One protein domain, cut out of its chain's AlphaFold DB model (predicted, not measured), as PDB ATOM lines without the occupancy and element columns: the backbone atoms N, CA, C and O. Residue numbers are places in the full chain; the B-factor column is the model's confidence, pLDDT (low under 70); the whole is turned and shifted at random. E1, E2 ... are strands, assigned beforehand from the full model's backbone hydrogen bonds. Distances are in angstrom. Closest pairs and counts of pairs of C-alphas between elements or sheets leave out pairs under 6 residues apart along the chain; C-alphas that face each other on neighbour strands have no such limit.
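What this domain is: This is residues 502 to 605 of the 605 residues of an uncharacterized protein of Heligmosomoides polygyrus (UniProt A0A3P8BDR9). The model is a rod of three small antiparallel sheets strung end to end: E4 to E7 in the middle, E1 to E3 at one end and the hairpin E8 and E9 at the other. The long stretch of residues 542 to 560 joins E3 to E4, and its residues 555 to 556 pair with residues 540 to 541 of E3. The printed part has 104 residues, with no named helix and nine named strands, E1 to E9 in chain order; the class is all strand, though strands hold 49 residues, under half. The sheet orders are E4 - E5 - E6 - E7, E1 - E2 - E3 and E8 - E9. The whole is loose, with a radius of gyration of the C-alphas of 17.7 A, and spans 64 by 24 by 22 A.

How they stand to each other: Look first at E4, residues 561 to 564, E5, 567 to 571, E6, 576 to 583, and E7, 586 to 589, a strongly twisted meander, each strand the antiparallel neighbour of the one before. Check N 562 and O 569 at 2.9 A, N 568 and O 580 at 2.8 A, and N 581 and O 588 at 2.8 A, within hydrogen-bond range. E1, 511 to 516, E2, 520 to 526, and E3, 533 to 541, form another strongly twisted meander, with N 514 and O 522 at 2.8 A and N 523 and O 536 at 2.8 A. The closest C-alphas of E3 and E5, Cys 540 and Cys 571, are 5.8 A apart. E8, 593 to 595, and E9, 601 to 603, form a hairpin, with N 594 and O 602 at 2.9 A; E7 and E8 meet only through their link.

Where its parts are: Find C-alpha 511 at (-11.401, -27.807, 14.813), where E1 begins; E9 ends at C-alpha 603 (28.326, -35.762, 21.463). E3 and E6 each measure 20.8 A and E2 19.2 A; E3 bends by 67 degrees at residue 538.

The domain as a whole: The C-alphas of Asn 529 and Glu 598, the two farthest apart, are 64.5 A apart. The printed part has no cut, and its long link is E3 to E4. Residues 504 to 508 and 528 to 533 have pLDDT under 70.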
ATOM      1  N   VAL A 502      -3.754 -28.593   8.468       70.75
ATOM      2  CA  VAL A 502      -3.179 -29.867   8.023       70.75
ATOM      3  C   VAL A 502      -2.062 -30.237   8.991       70.75
ATOM      4  O   VAL A 502      -1.296 -29.357   9.402       70.75
ATOM      5  N   ASP A 503      -2.022 -31.499   9.398       71.75
ATOM      6  CA  ASP A 503      -0.988 -32.046  10.273       71.75
ATOM      7  C   ASP A 503       0.269 -32.486   9.490       71.75
ATOM      8  O   ASP A 503       0.396 -32.241   8.288       71.75
ATOM      9  N   GLU A 504       1.235 -33.106  10.173       67.31
ATOM     10  CA  GLU A 504       2.460 -33.623   9.539       67.31
ATOM     11  C   GLU A 504       2.216 -34.802   8.572       67.31
ATOM     12  O   GLU A 504       3.027 -35.039   7.676       67.31
ATOM     13  N   TYR A 505       1.093 -35.512   8.701       64.81
ATOM     14  CA  TYR A 505       0.750 -36.686   7.891       64.81
ATOM     15  C   TYR A 505      -0.150 -36.364   6.689       64.81
ATOM     16  O   TYR A 505      -0.353 -37.223   5.828       64.81
ATOM     17  N   GLY A 506      -0.632 -35.123   6.587       61.75
ATOM     18  CA  GLY A 506      -1.510 -34.648   5.519       61.75
ATOM     19  C   GLY A 506      -3.001 -34.704   5.864       61.75
ATOM     20  O   GLY A 506      -3.828 -34.369   5.011       61.75
ATOM     21  N   ASP A 507      -3.354 -35.079   7.093       67.19
ATOM     22  CA  ASP A 507      -4.733 -35.161   7.556       67.19
ATOM     23  C   ASP A 507      -5.266 -33.758   7.896       67.19
ATOM     24  O   ASP A 507      -4.613 -32.940   8.550       67.19
ATOM     25  N   SER A 508      -6.466 -33.437   7.394       66.12
ATOM     26  CA  SER A 508      -7.040 -32.089   7.494       66.12
ATOM     27  C   SER A 508      -8.114 -31.987   8.580       66.12
ATOM     28  O   SER A 508      -9.206 -32.547   8.434       66.12
ATOM     29  N   ILE A 509      -7.861 -31.193   9.620       70.25
ATOM     30  CA  ILE A 509      -8.787 -30.942  10.728       70.25
ATOM     31  C   ILE A 509      -9.449 -29.560  10.627       70.25
ATOM     32  O   ILE A 509      -8.833 -28.560  10.251       70.25
ATOM     33  N   LYS A 510     -10.739 -29.483  10.979       72.31
ATOM     34  CA  LYS A 510     -11.501 -28.219  10.991       72.31
ATOM     35  C   LYS A 510     -11.475 -27.513  12.346       72.31
ATOM     36  O   LYS A 510     -11.481 -26.285  12.422       72.31
ATOM     37  N   THR A 511     -11.508 -28.278  13.427       80.19
ATOM     38  CA  THR A 511     -11.401 -27.807  14.813       80.19
ATOM     39  C   THR A 511     -10.925 -28.986  15.651       80.19
ATOM     40  O   THR A 511     -11.441 -30.081  15.444       80.19
ATOM     41  N   GLY A 512      -9.954 -28.770  16.537       84.12
ATOM     42  CA  GLY A 512      -9.338 -29.825  17.351       84.12
ATOM     43  C   GLY A 512      -7.818 -29.692  17.438       84.12
ATOM     44  O   GLY A 512      -7.221 -28.787  16.839       84.12
ATOM     45  N   HIS A 513      -7.198 -30.579  18.204       87.56
ATOM     46  CA  HIS A 513      -5.754 -30.707  18.321       87.56
ATOM     47  C   HIS A 513      -5.149 -31.404  17.094       87.56
ATOM     48  O   HIS A 513      -5.779 -32.223  16.435       87.56
ATOM     49  N   PHE A 514      -3.915 -31.034  16.759       86.38
ATOM     50  CA  PHE A 514      -3.132 -31.629  15.683       86.38
ATOM     51  C   PHE A 514      -1.638 -31.532  15.996       86.38
ATOM     52  O   PHE A 514      -1.197 -30.638  16.733       86.38
ATOM     53  N   VAL A 515      -0.865 -32.454  15.427       83.56
ATOM     54  CA  VAL A 515       0.577 -32.575  15.660       83.56
ATOM     55  C   VAL A 515       1.352 -32.111  14.427       83.56
ATOM     56  O   VAL A 515       0.948 -32.332  13.287       83.56
ATOM     57  N   LEU A 516       2.468 -31.428  14.663       81.62
ATOM     58  CA  LEU A 516       3.459 -31.059  13.656       81.62
ATOM     59  C   LEU A 516       4.837 -31.614  14.041       81.62
ATOM     60  O   LEU A 516       5.008 -32.109  15.157       81.62
ATOM     61  N   GLY A 517       5.810 -31.431  13.142       80.25
ATOM     62  CA  GLY A 517       7.204 -31.865  13.268       80.25
ATOM     63  C   GLY A 517       7.758 -31.897  14.689       80.25
ATOM     64  O   GLY A 517       7.624 -30.930  15.443       80.25
ATOM     65  N   ARG A 518       8.398 -33.024  15.029       82.88
ATOM     66  CA  ARG A 518       8.955 -33.336  16.361       82.88
ATOM     67  C   ARG A 518       7.909 -33.327  17.491       82.88
ATOM     68  O   ARG A 518       8.216 -32.970  18.628       82.88
ATOM     69  N   GLY A 519       6.667 -33.716  17.203       84.88
ATOM     70  CA  GLY A 519       5.621 -33.840  18.224       84.88
ATOM     71  C   GLY A 519       5.099 -32.493  18.737       84.88
ATOM     72  O   GLY A 519       4.702 -32.390  19.894       84.88
ATOM     73  N   LEU A 520       5.113 -31.435  17.924       88.88
ATOM     74  CA  LEU A 520       4.572 -30.120  18.283       88.88
ATOM     75  C   LEU A 520       3.040 -30.135  18.329       88.88
ATOM     76  O   LEU A 520       2.390 -30.201  17.287       88.88
ATOM     77  N   LEU A 521       2.453 -29.978  19.517       89.19
ATOM     78  CA  LEU A 521       1.002 -29.994  19.702       89.19
ATOM     79  C   LEU A 521       0.402 -28.592  19.530       89.19
ATOM     80  O   LEU A 521       0.726 -27.649  20.267       89.19
ATOM     81  N   LYS A 522      -0.530 -28.458  18.585       87.44
ATOM     82  CA  LYS A 522      -1.287 -27.229  18.320       87.44
ATOM     83  C   LYS A 522      -2.789 -27.518  18.288       87.44
ATOM     84  O   LYS A 522      -3.213 -28.630  18.023       87.44
ATOM     85  N   TYR A 523      -3.599 -26.497  18.534       86.12
ATOM     86  CA  TYR A 523      -5.052 -26.525  18.406       86.12
ATOM     87  C   TYR A 523      -5.494 -25.620  17.255       86.12
ATOM     88  O   TYR A 523      -5.061 -24.465  17.164       86.12
ATOM     89  N   CYS A 524      -6.347 -26.146  16.381       84.00
ATOM     90  CA  CYS A 524      -6.941 -25.459  15.243       84.00
ATOM     91  C   CYS A 524      -8.366 -24.998  15.573       84.00
ATOM     92  O   CYS A 524      -9.162 -25.756  16.122       84.00
ATOM     93  N   SER A 525      -8.730 -23.781  15.168       81.69
ATOM     94  CA  SER A 525     -10.121 -23.310  15.180       81.69
ATOM     95  C   SER A 525     -10.396 -22.422  13.970       81.69
ATOM     96  O   SER A 525      -9.879 -21.307  13.878       81.69
ATOM     97  N   ILE A 526     -11.242 -22.877  13.047       75.88
ATOM     98  CA  ILE A 526     -11.690 -22.051  11.916       75.88
ATOM     99  C   ILE A 526     -12.760 -21.054  12.382       75.88
ATOM    100  O   ILE A 526     -13.675 -21.395  13.131       75.88
ATOM    101  N   GLN A 527     -12.659 -19.805  11.931       71.12
ATOM    102  CA  GLN A 527     -13.656 -18.765  12.185       71.12
ATOM    103  C   GLN A 527     -14.946 -19.024  11.388       71.12
ATOM    104  O   GLN A 527     -14.913 -19.598  10.305       71.12
ATOM    105  N   LYS A 528     -16.097 -18.536  11.875       64.38
ATOM    106  CA  LYS A 528     -17.429 -18.799  11.279       64.38
ATOM    107  C   LYS A 528     -17.568 -18.451   9.784       64.38
ATOM    108  O   LYS A 528     -18.456 -18.977   9.126       64.38
ATOM    109  N   ASN A 529     -16.712 -17.579   9.247       61.41
ATOM    110  CA  ASN A 529     -16.675 -17.213   7.826       61.41
ATOM    111  C   ASN A 529     -15.828 -18.162   6.951       61.41
ATOM    112  O   ASN A 529     -15.663 -17.904   5.763       61.41
ATOM    113  N   GLY A 530     -15.226 -19.209   7.524       57.12
ATOM    114  CA  GLY A 530     -14.363 -20.181   6.847       57.12
ATOM    115  C   GLY A 530     -12.982 -19.658   6.431       57.12
ATOM    116  O   GLY A 530     -12.055 -20.449   6.293       57.12
ATOM    117  N   MET A 531     -12.806 -18.350   6.231       53.81
ATOM    118  CA  MET A 531     -11.631 -17.758   5.571       53.81
ATOM    119  C   MET A 531     -10.389 -17.586   6.461       53.81
ATOM    120  O   MET A 531      -9.338 -17.196   5.959       53.81
ATOM    121  N   ARG A 532     -10.486 -17.833   7.772       56.34
ATOM    122  CA  ARG A 532      -9.368 -17.690   8.722       56.34
ATOM    123  C   ARG A 532      -9.361 -18.833   9.732       56.34
ATOM    124  O   ARG A 532     -10.399 -19.129  10.319       56.34
ATOM    125  N   ALA A 533      -8.188 -19.410   9.982       67.56
ATOM    126  CA  ALA A 533      -7.950 -20.352  11.074       67.56
ATOM    127  C   ALA A 533      -7.129 -19.678  12.186       67.56
ATOM    128  O   ALA A 533      -6.169 -18.959  11.910       67.56
ATOM    129  N   ARG A 534      -7.509 -19.903  13.447       70.25
ATOM    130  CA  ARG A 534      -6.711 -19.571  14.633       70.25
ATOM    131  C   ARG A 534      -5.928 -20.813  15.045       70.25
ATOM    132  O   ARG A 534      -6.505 -21.895  15.117       70.25
ATOM    133  N   ILE A 535      -4.638 -20.636  15.323       80.12
ATOM    134  CA  ILE A 535      -3.715 -21.718  15.680       80.12
ATOM    135  C   ILE A 535      -3.109 -21.424  17.058       80.12
ATOM    136  O   ILE A 535      -2.540 -20.348  17.287       80.12
ATOM    137  N   GLU A 536      -3.201 -22.381  17.975       80.88
ATOM    138  CA  GLU A 536      -2.721 -22.261  19.354       80.88
ATOM    139  C   GLU A 536      -1.794 -23.426  19.737       80.88
ATOM    140  O   GLU A 536      -2.306 -24.515  19.953       80.88
ATOM    141  N   PRO A 537      -0.462 -23.248  19.869       84.94
ATOM    142  CA  PRO A 537       0.389 -24.176  20.615       84.94
ATOM    143  C   PRO A 537      -0.206 -24.523  21.981       84.94
ATOM    144  O   PRO A 537      -0.605 -23.632  22.738       84.94
ATOM    145  N   LYS A 538      -0.223 -25.821  22.280       89.31
ATOM    146  CA  LYS A 538      -0.633 -26.401  23.566       89.31
ATOM    147  C   LYS A 538       0.517 -27.117  24.282       89.31
ATOM    148  O   LYS A 538       0.402 -27.400  25.468       89.31
ATOM    149  N   GLY A 539       1.649 -27.308  23.603       90.12
ATOM    150  CA  GLY A 539       2.848 -27.939  24.144       90.12
ATOM    151  C   GLY A 539       3.392 -28.934  23.132       90.12
ATOM    152  O   GLY A 539       3.523 -28.602  21.953       90.12
ATOM    153  N   CYS A 540       3.655 -30.150  23.592       93.44
ATOM    154  CA  CYS A 540       4.095 -31.262  22.766       93.44
ATOM    155  C   CYS A 540       3.200 -32.489  22.979       93.44
ATOM    156  O   CYS A 540       2.543 -32.613  24.010       93.44
ATOM    157  N   PHE A 541       3.195 -33.390  22.006       92.69
ATOM    158  CA  PHE A 541       2.498 -34.668  22.034       92.69
ATOM    159  C   PHE A 541       3.528 -35.793  22.132       92.69
ATOM    160  O   PHE A 541       4.352 -35.957  21.234       92.69
ATOM    161  N   ASN A 542       3.500 -36.540  23.233       90.75
ATOM    162  CA  ASN A 542       4.402 -37.656  23.526       90.75
ATOM    163  C   ASN A 542       3.696 -39.012  23.326       90.75
ATOM    164  O   ASN A 542       3.799 -39.899  24.170       90.75
ATOM    165  N   GLY A 543       2.938 -39.136  22.235       85.56
ATOM    166  CA  GLY A 543       2.268 -40.363  21.797       85.56
ATOM    167  C   GLY A 543       2.732 -40.793  20.401       85.56
ATOM    168  O   GLY A 543       3.460 -40.071  19.715       85.56
ATOM    169  N   SER A 544       2.319 -41.983  19.974       82.12
ATOM    170  CA  SER A 544       2.540 -42.499  18.621       82.12
ATOM    171  C   SER A 544       1.487 -41.981  17.633       82.12
ATOM    172  O   SER A 544       0.488 -41.379  18.016       82.12
ATOM    173  N   ARG A 545       1.669 -42.263  16.336       76.38
ATOM    174  CA  ARG A 545       0.691 -41.912  15.286       76.38
ATOM    175  C   ARG A 545      -0.691 -42.559  15.484       76.38
ATOM    176  O   ARG A 545      -1.669 -42.055  14.946       76.38
ATOM    177  N   ASN A 546      -0.761 -43.679  16.203       81.31
ATOM    178  CA  ASN A 546      -2.003 -44.428  16.402       81.31
ATOM    179  C   ASN A 546      -2.740 -44.029  17.692       81.31
ATOM    180  O   ASN A 546      -3.848 -44.513  17.916       81.31
ATOM    181  N   ASP A 547      -2.126 -43.195  18.533       86.00
ATOM    182  CA  ASP A 547      -2.724 -42.706  19.772       86.00
ATOM    183  C   ASP A 547      -3.609 -41.480  19.495       86.00
ATOM    184  O   ASP A 547      -3.340 -40.696  18.583       86.00
ATOM    185  N   ASP A 548      -4.678 -41.309  20.277       84.88
ATOM    186  CA  ASP A 548      -5.605 -40.191  20.092       84.88
ATOM    187  C   ASP A 548      -4.930 -38.860  20.467       84.88
ATOM    188  O   ASP A 548      -4.473 -38.657  21.593       84.88
ATOM    189  N   VAL A 549      -4.890 -37.925  19.516       86.88
ATOM    190  CA  VAL A 549      -4.297 -36.593  19.697       86.88
ATOM    191  C   VAL A 549      -5.103 -35.738  20.685       86.88
ATOM    192  O   VAL A 549      -4.559 -34.799  21.266       86.88
ATOM    193  N   GLU A 550      -6.375 -36.060  20.935       85.88
ATOM    194  CA  GLU A 550      -7.189 -35.423  21.977       85.88
ATOM    195  C   GLU A 550      -6.944 -36.014  23.385       85.88
ATOM    196  O   GLU A 550      -7.385 -35.421  24.375       85.88
ATOM    197  N   ASP A 551      -6.203 -37.124  23.523       88.75
ATOM    198  CA  ASP A 551      -5.874 -37.705  24.830       88.75
ATOM    199  C   ASP A 551      -4.788 -36.886  25.555       88.75
ATOM    200  O   ASP A 551      -3.599 -36.873  25.219       88.75
ATOM    201  N   ILE A 552      -5.234 -36.215  26.619       87.81
ATOM    202  CA  ILE A 552      -4.446 -35.315  27.466       87.81
ATOM    203  C   ILE A 552      -3.287 -36.048  28.171       87.81
ATOM    204  O   ILE A 552      -2.316 -35.402  28.568       87.81
ATOM    205  N   THR A 553      -3.323 -37.377  28.318       88.62
ATOM    206  CA  THR A 553      -2.224 -38.140  28.939       88.62
ATOM    207  C   THR A 553      -0.921 -38.067  28.139       88.62
ATOM    208  O   THR A 553       0.159 -38.075  28.733       88.62
ATOM    209  N   PHE A 554      -1.003 -37.880  26.818       90.12
ATOM    210  CA  PHE A 554       0.150 -37.650  25.946       90.12
ATOM    211  C   PHE A 554       0.531 -36.162  25.815       90.12
ATOM    212  O   PHE A 554       1.537 -35.839  25.176       90.12
ATOM    213  N   HIS A 555      -0.237 -35.231  26.399       91.69
ATOM    214  CA  HIS A 555      -0.003 -33.787  26.269       91.69
ATOM    215  C   HIS A 555       1.048 -33.303  27.272       91.69
ATOM    216  O   HIS A 555       0.787 -33.100  28.460       91.69
ATOM    217  N   VAL A 556       2.249 -33.023  26.775       91.75
ATOM    218  CA  VAL A 556       3.349 -32.483  27.574       91.75
ATOM    219  C   VAL A 556       3.340 -30.957  27.524       91.75
ATOM    220  O   VAL A 556       3.461 -30.344  26.461       91.75
ATOM    221  N   LYS A 557       3.244 -30.309  28.693       90.81
ATOM    222  CA  LYS A 557       3.308 -28.843  28.799       90.81
ATOM    223  C   LYS A 557       4.661 -28.318  28.310       90.81
ATOM    224  O   LYS A 557       5.705 -28.916  28.581       90.81
ATOM    225  N   LYS A 558       4.651 -27.150  27.663       89.88
ATOM    226  CA  LYS A 558       5.870 -26.473  27.196       89.88
ATOM    227  C   LYS A 558       6.899 -26.321  28.328       89.88
ATOM    228  O   LYS A 558       6.541 -25.968  29.448       89.88
ATOM    229  N   TYR A 559       8.162 -26.583  28.006       87.69
ATOM    230  CA  TYR A 559       9.333 -26.606  28.889       87.69
ATOM    231  C   TYR A 559       9.359 -27.690  29.976       87.69
ATOM    232  O   TYR A 559      10.320 -27.726  30.742       87.69
ATOM    233  N   THR A 560       8.380 -28.599  30.025       91.50
ATOM    234  CA  THR A 560       8.480 -29.795  30.878       91.50
ATOM    235  C   THR A 560       9.654 -30.651  30.416       91.50
ATOM    236  O   THR A 560       9.845 -30.844  29.211       91.50
ATOM    237  N   VAL A 561      10.412 -31.163  31.384       92.19
ATOM    238  CA  VAL A 561      11.503 -32.123  31.197       92.19
ATOM    239  C   VAL A 561      11.067 -33.453  31.815       92.19
ATOM    240  O   VAL A 561      10.541 -33.457  32.928       92.19
ATOM    241  N   TRP A 562      11.264 -34.568  31.114       92.44
ATOM    242  CA  TRP A 562      10.970 -35.917  31.611       92.44
ATOM    243  C   TRP A 562      12.064 -36.893  31.196       92.44
ATOM    244  O   TRP A 562      12.740 -36.686  30.194       92.44
ATOM    245  N   ARG A 563      12.236 -37.975  31.955       87.94
ATOM    246  CA  ARG A 563      13.270 -38.973  31.673       87.94
ATOM    247  C   ARG A 563      12.754 -40.070  30.749       87.94
ATOM    248  O   ARG A 563      11.692 -40.637  30.996       87.94
ATOM    249  N   GLN A 564      13.536 -40.410  29.732       86.94
ATOM    250  CA  GLN A 564      13.274 -41.492  28.786       86.94
ATOM    251  C   GLN A 564      14.564 -42.305  28.589       86.94
ATOM    252  O   GLN A 564      15.387 -42.042  27.714       86.94
ATOM    253  N   GLY A 565      14.771 -43.286  29.472       85.31
ATOM    254  CA  GLY A 565      15.972 -44.126  29.489       85.31
ATOM    255  C   GLY A 565      17.240 -43.364  29.903       85.31
ATOM    256  O   GLY A 565      17.326 -42.832  31.017       85.31
ATOM    257  N   ALA A 566      18.231 -43.347  29.006       83.44
ATOM    258  CA  ALA A 566      19.524 -42.677  29.184       83.44
ATOM    259  C   ALA A 566      19.490 -41.163  28.892       83.44
ATOM    260  O   ALA A 566      20.524 -40.503  28.973       83.44
ATOM    261  N   TYR A 567      18.313 -40.614  28.587       88.00
ATOM    262  CA  TYR A 567      18.113 -39.220  28.206       88.00
ATOM    263  C   TYR A 567      17.050 -38.576  29.096       88.00
ATOM    264  O   TYR A 567      16.058 -39.223  29.440       88.00
ATOM    265  N   ASP A 568      17.212 -37.297  29.426       91.50
ATOM    266  CA  ASP A 568      16.064 -36.448  29.738       91.50
ATOM    267  C   ASP A 568      15.646 -35.722  28.454       91.50
ATOM    268  O   ASP A 568      16.471 -35.107  27.777       91.50
ATOM    269  N   MET A 569      14.360 -35.799  28.135       91.38
ATOM    270  CA  MET A 569      13.695 -35.153  27.008       91.38
ATOM    271  C   MET A 569      13.027 -33.860  27.474       91.38
ATOM    272  O   MET A 569      12.624 -33.746  28.633       91.38
ATOM    273  N   ARG A 570      12.859 -32.886  26.575       92.44
ATOM    274  CA  ARG A 570      12.194 -31.608  26.864       92.44
ATOM    275  C   ARG A 570      11.246 -31.196  25.749       92.44
ATOM    276  O   ARG A 570      11.557 -31.308  24.567       92.44
ATOM    277  N   CYS A 571      10.107 -30.628  26.137       92.62
ATOM    278  CA  CYS A 571       9.200 -29.965  25.206       92.62
ATOM    279  C   CYS A 571       9.664 -28.517  24.971       92.62
ATOM    280  O   CYS A 571       9.513 -27.659  25.844       92.62
ATOM    281  N   GLY A 572      10.274 -28.244  23.821       87.06
ATOM    282  CA  GLY A 572      10.793 -26.931  23.434       87.06
ATOM    283  C   GLY A 572       9.821 -26.088  22.615       87.06
ATOM    284  O   GLY A 572       8.634 -26.387  22.501       87.06
ATOM    285  N   ASP A 573      10.353 -25.027  22.013       84.38
ATOM    286  CA  ASP A 573       9.664 -24.229  20.993       84.38
ATOM    287  C   ASP A 573       9.510 -24.974  19.658       84.38
ATOM    288  O   ASP A 573       8.513 -24.779  18.963       84.38
ATOM    289  N   GLU A 574      10.453 -25.867  19.343       82.25
ATOM    290  CA  GLU A 574      10.467 -26.701  18.133       82.25
ATOM    291  C   GLU A 574       9.932 -28.128  18.348       82.25
ATOM    292  O   GLU A 574      10.034 -28.956  17.448       82.25
ATOM    293  N   GLY A 575       9.382 -28.434  19.527       87.06
ATOM    294  CA  GLY A 575       8.861 -29.761  19.867       87.06
ATOM    295  C   GLY A 575       9.740 -30.546  20.838       87.06
ATOM    296  O   GLY A 575      10.519 -29.979  21.614       87.06
ATOM    297  N   ILE A 576       9.568 -31.863  20.832       89.56
ATOM    298  CA  ILE A 576      10.287 -32.805  21.691       89.56
ATOM    299  C   ILE A 576      11.716 -32.972  21.172       89.56
ATOM    300  O   ILE A 576      11.934 -33.315  20.012       89.56
ATOM    301  N   HIS A 577      12.686 -32.729  22.045       89.25
ATOM    302  CA  HIS A 577      14.115 -32.893  21.783       89.25
ATOM    303  C   HIS A 577      14.810 -33.429  23.039       89.25
ATOM    304  O   HIS A 577      14.264 -33.340  24.146       89.25
ATOM    305  N   VAL A 578      16.006 -33.995  22.878       89.06
ATOM    306  CA  VAL A 578      16.869 -34.350  24.010       89.06
ATOM    307  C   VAL A 578      17.263 -33.058  24.740       89.06
ATOM    308  O   VAL A 578      17.429 -32.005  24.128       89.06
ATOM    309  N   TYR A 579      17.375 -33.110  26.064       90.50
ATOM    310  CA  TYR A 579      17.839 -32.002  26.903       90.50
ATOM    311  C   TYR A 579      19.192 -32.312  27.545       90.50
ATOM    312  O   TYR A 579      20.066 -31.446  27.615       90.50
ATOM    313  N   ARG A 580      19.379 -33.563  27.979       89.50
ATOM    314  CA  ARG A 580      20.640 -34.081  28.517       89.50
ATOM    315  C   ARG A 580      20.723 -35.597  28.381       89.50
ATOM    316  O   ARG A 580      19.732 -36.297  28.578       89.50
ATOM    317  N   CYS A 581      21.918 -36.082  28.093       88.75
ATOM    318  CA  CYS A 581      22.313 -37.480  28.095       88.75
ATOM    319  C   CYS A 581      22.912 -37.843  29.464       88.75
ATOM    320  O   CYS A 581      23.431 -36.974  30.168       88.75
ATOM    321  N   TYR A 582      22.885 -39.122  29.839       86.94
ATOM    322  CA  TYR A 582      23.596 -39.632  31.013       86.94
ATOM    323  C   TYR A 582      24.706 -40.601  30.601       86.94
ATOM    324  O   TYR A 582      24.436 -41.621  29.973       86.94
ATOM    325  N   VAL A 583      25.938 -40.309  31.018       82.12
ATOM    326  CA  VAL A 583      27.150 -41.088  30.719       82.12
ATOM    327  C   VAL A 583      27.860 -41.379  32.037       82.12
ATOM    328  O   VAL A 583      28.159 -40.448  32.782       82.12
ATOM    329  N   ASP A 584      28.067 -42.654  32.380       80.62
ATOM    330  CA  ASP A 584      28.629 -43.088  33.675       80.62
ATOM    331  C   ASP A 584      27.981 -42.391  34.902       80.62
ATOM    332  O   ASP A 584      28.626 -42.085  35.904       80.62
ATOM    333  N   GLY A 585      26.676 -42.095  34.815       78.31
ATOM    334  CA  GLY A 585      25.905 -41.397  35.853       78.31
ATOM    335  C   GLY A 585      26.043 -39.867  35.876       78.31
ATOM    336  O   GLY A 585      25.266 -39.209  36.569       78.31
ATOM    337  N   LYS A 586      26.956 -39.278  35.095       80.88
ATOM    338  CA  LYS A 586      27.066 -37.822  34.900       80.88
ATOM    339  C   LYS A 586      26.073 -37.348  33.840       80.88
ATOM    340  O   LYS A 586      25.848 -38.037  32.849       80.88
ATOM    341  N   ALA A 587      25.491 -36.169  34.047       83.94
ATOM    342  CA  ALA A 587      24.630 -35.525  33.059       83.94
ATOM    343  C   ALA A 587      25.470 -34.671  32.096       83.94
ATOM    344  O   ALA A 587      26.273 -33.858  32.546       83.94
ATOM    345  N   VAL A 588      25.244 -34.846  30.796       84.44
ATOM    346  CA  VAL A 588      25.856 -34.082  29.701       84.44
ATOM    347  C   VAL A 588      24.726 -33.404  28.934       84.44
ATOM    348  O   VAL A 588      23.791 -34.083  28.515       84.44
ATOM    349  N   TYR A 589      24.756 -32.084  28.772       84.75
ATOM    350  CA  TYR A 589      23.700 -31.359  28.058       84.75
ATOM    351  C   TYR A 589      23.833 -31.520  26.539       84.75
ATOM    352  O   TYR A 589      24.920 -31.774  26.023       84.75
ATOM    353  N   VAL A 590      22.726 -31.369  25.808       82.88
ATOM    354  CA  VAL A 590      22.760 -31.406  24.335       82.88
ATOM    355  C   VAL A 590      23.692 -30.329  23.781       82.88
ATOM    356  O   VAL A 590      23.719 -29.205  24.273       82.88
ATOM    357  N   GLY A 591      24.469 -30.702  22.764       77.69
ATOM    358  CA  GLY A 591      25.533 -29.884  22.180       77.69
ATOM    359  C   GLY A 591      26.897 -30.050  22.857       77.69
ATOM    360  O   GLY A 591      27.904 -29.697  22.251       77.69
ATOM    361  N   GLN A 592      26.968 -30.630  24.061       78.69
ATOM    362  CA  GLN A 592      28.244 -30.918  24.718       78.69
ATOM    363  C   GLN A 592      28.858 -32.227  24.202       78.69
ATOM    364  O   GLN A 592      28.164 -33.228  23.990       78.69
ATOM    365  N   ALA A 593      30.181 -32.206  24.044       79.81
ATOM    366  CA  ALA A 593      30.999 -33.357  23.685       79.81
ATOM    367  C   ALA A 593      31.769 -33.892  24.902       79.81
ATOM    368  O   ALA A 593      32.130 -33.134  25.803       79.81
ATOM    369  N   TRP A 594      32.056 -35.192  24.916       80.62
ATOM    370  CA  TRP A 594      32.965 -35.831  25.870       80.62
ATOM    371  C   TRP A 594      33.857 -36.844  25.155       80.62
ATOM    372  O   TRP A 594      33.524 -37.321  24.073       80.62
ATOM    373  N   ILE A 595      34.982 -37.187  25.774       78.81
ATOM    374  CA  ILE A 595      35.868 -38.255  25.308       78.81
ATOM    375  C   ILE A 595      35.667 -39.455  26.238       78.81
ATOM    376  O   ILE A 595      35.622 -39.280  27.459       78.81
ATOM    377  N   ASP A 596      35.471 -40.649  25.681       78.44
ATOM    378  CA  ASP A 596      35.378 -41.889  26.461       78.44
ATOM    379  C   ASP A 596      36.764 -42.448  26.846       78.44
ATOM    380  O   ASP A 596      37.798 -41.805  26.650       78.44
ATOM    381  N   LYS A 597      36.801 -43.622  27.487       78.62
ATOM    382  CA  LYS A 597      38.049 -44.217  28.011       78.62
ATOM    383  C   LYS A 597      38.922 -44.775  26.884       78.62
ATOM    384  O   LYS A 597      40.115 -44.997  27.074       78.62
ATOM    385  N   GLU A 598      38.311 -44.976  25.725       77.38
ATOM    386  CA  GLU A 598      38.859 -45.496  24.487       77.38
ATOM    387  C   GLU A 598      39.398 -44.368  23.582       77.38
ATOM    388  O   GLU A 598      40.086 -44.643  22.600       77.38
ATOM    389  N   GLY A 599      39.152 -43.101  23.943       73.12
ATOM    390  CA  GLY A 599      39.650 -41.914  23.243       73.12
ATOM    391  C   GLY A 599      38.717 -41.375  22.156       73.12
ATOM    392  O   GLY A 599      39.127 -40.507  21.386       73.12
ATOM    393  N   VAL A 600      37.474 -41.859  22.074       76.44
ATOM    394  CA  VAL A 600      36.501 -41.463  21.048       76.44
ATOM    395  C   VAL A 600      35.693 -40.250  21.511       76.44
ATOM    396  O   VAL A 600      35.165 -40.207  22.626       76.44
ATOM    397  N   VAL A 601      35.576 -39.252  20.630       79.44
ATOM    398  CA  VAL A 601      34.734 -38.069  20.851       79.44
ATOM    399  C   VAL A 601      33.271 -38.438  20.612       79.44
ATOM    400  O   VAL A 601      32.868 -38.786  19.505       79.44
ATOM    401  N   ASN A 602      32.463 -38.315  21.656       77.62
ATOM    402  CA  ASN A 602      31.026 -38.538  21.652       77.62
ATOM    403  C   ASN A 602      30.302 -37.203  21.897       77.62
ATOM    404  O   ASN A 602      30.826 -36.336  22.594       77.62
ATOM    405  N   ILE A 603      29.097 -37.016  21.346       82.12
ATOM    406  CA  ILE A 603      28.326 -35.762  21.463       82.12
ATOM    407  C   ILE A 603      26.880 -36.080  21.845       82.12
ATOM    408  O   ILE A 603      26.261 -36.955  21.241       82.12
ATOM    409  N   CYS A 604      26.319 -35.345  22.808       80.69
ATOM    410  CA  CYS A 604      24.902 -35.456  23.152       80.69
ATOM    411  C   CYS A 604      24.064 -34.704  22.103       80.69
ATOM    412  O   CYS A 604      24.159 -33.477  22.008       80.69
ATOM    413  N   LYS A 605      23.281 -35.434  21.302       77.62
ATOM    414  CA  LYS A 605      22.441 -34.925  20.204       77.62
ATOM    415  C   LYS A 605      21.015 -35.468  20.330       77.62
ATOM    416  O   LYS A 605      20.888 -36.635  20.759       77.62
TER     417      LYS A 605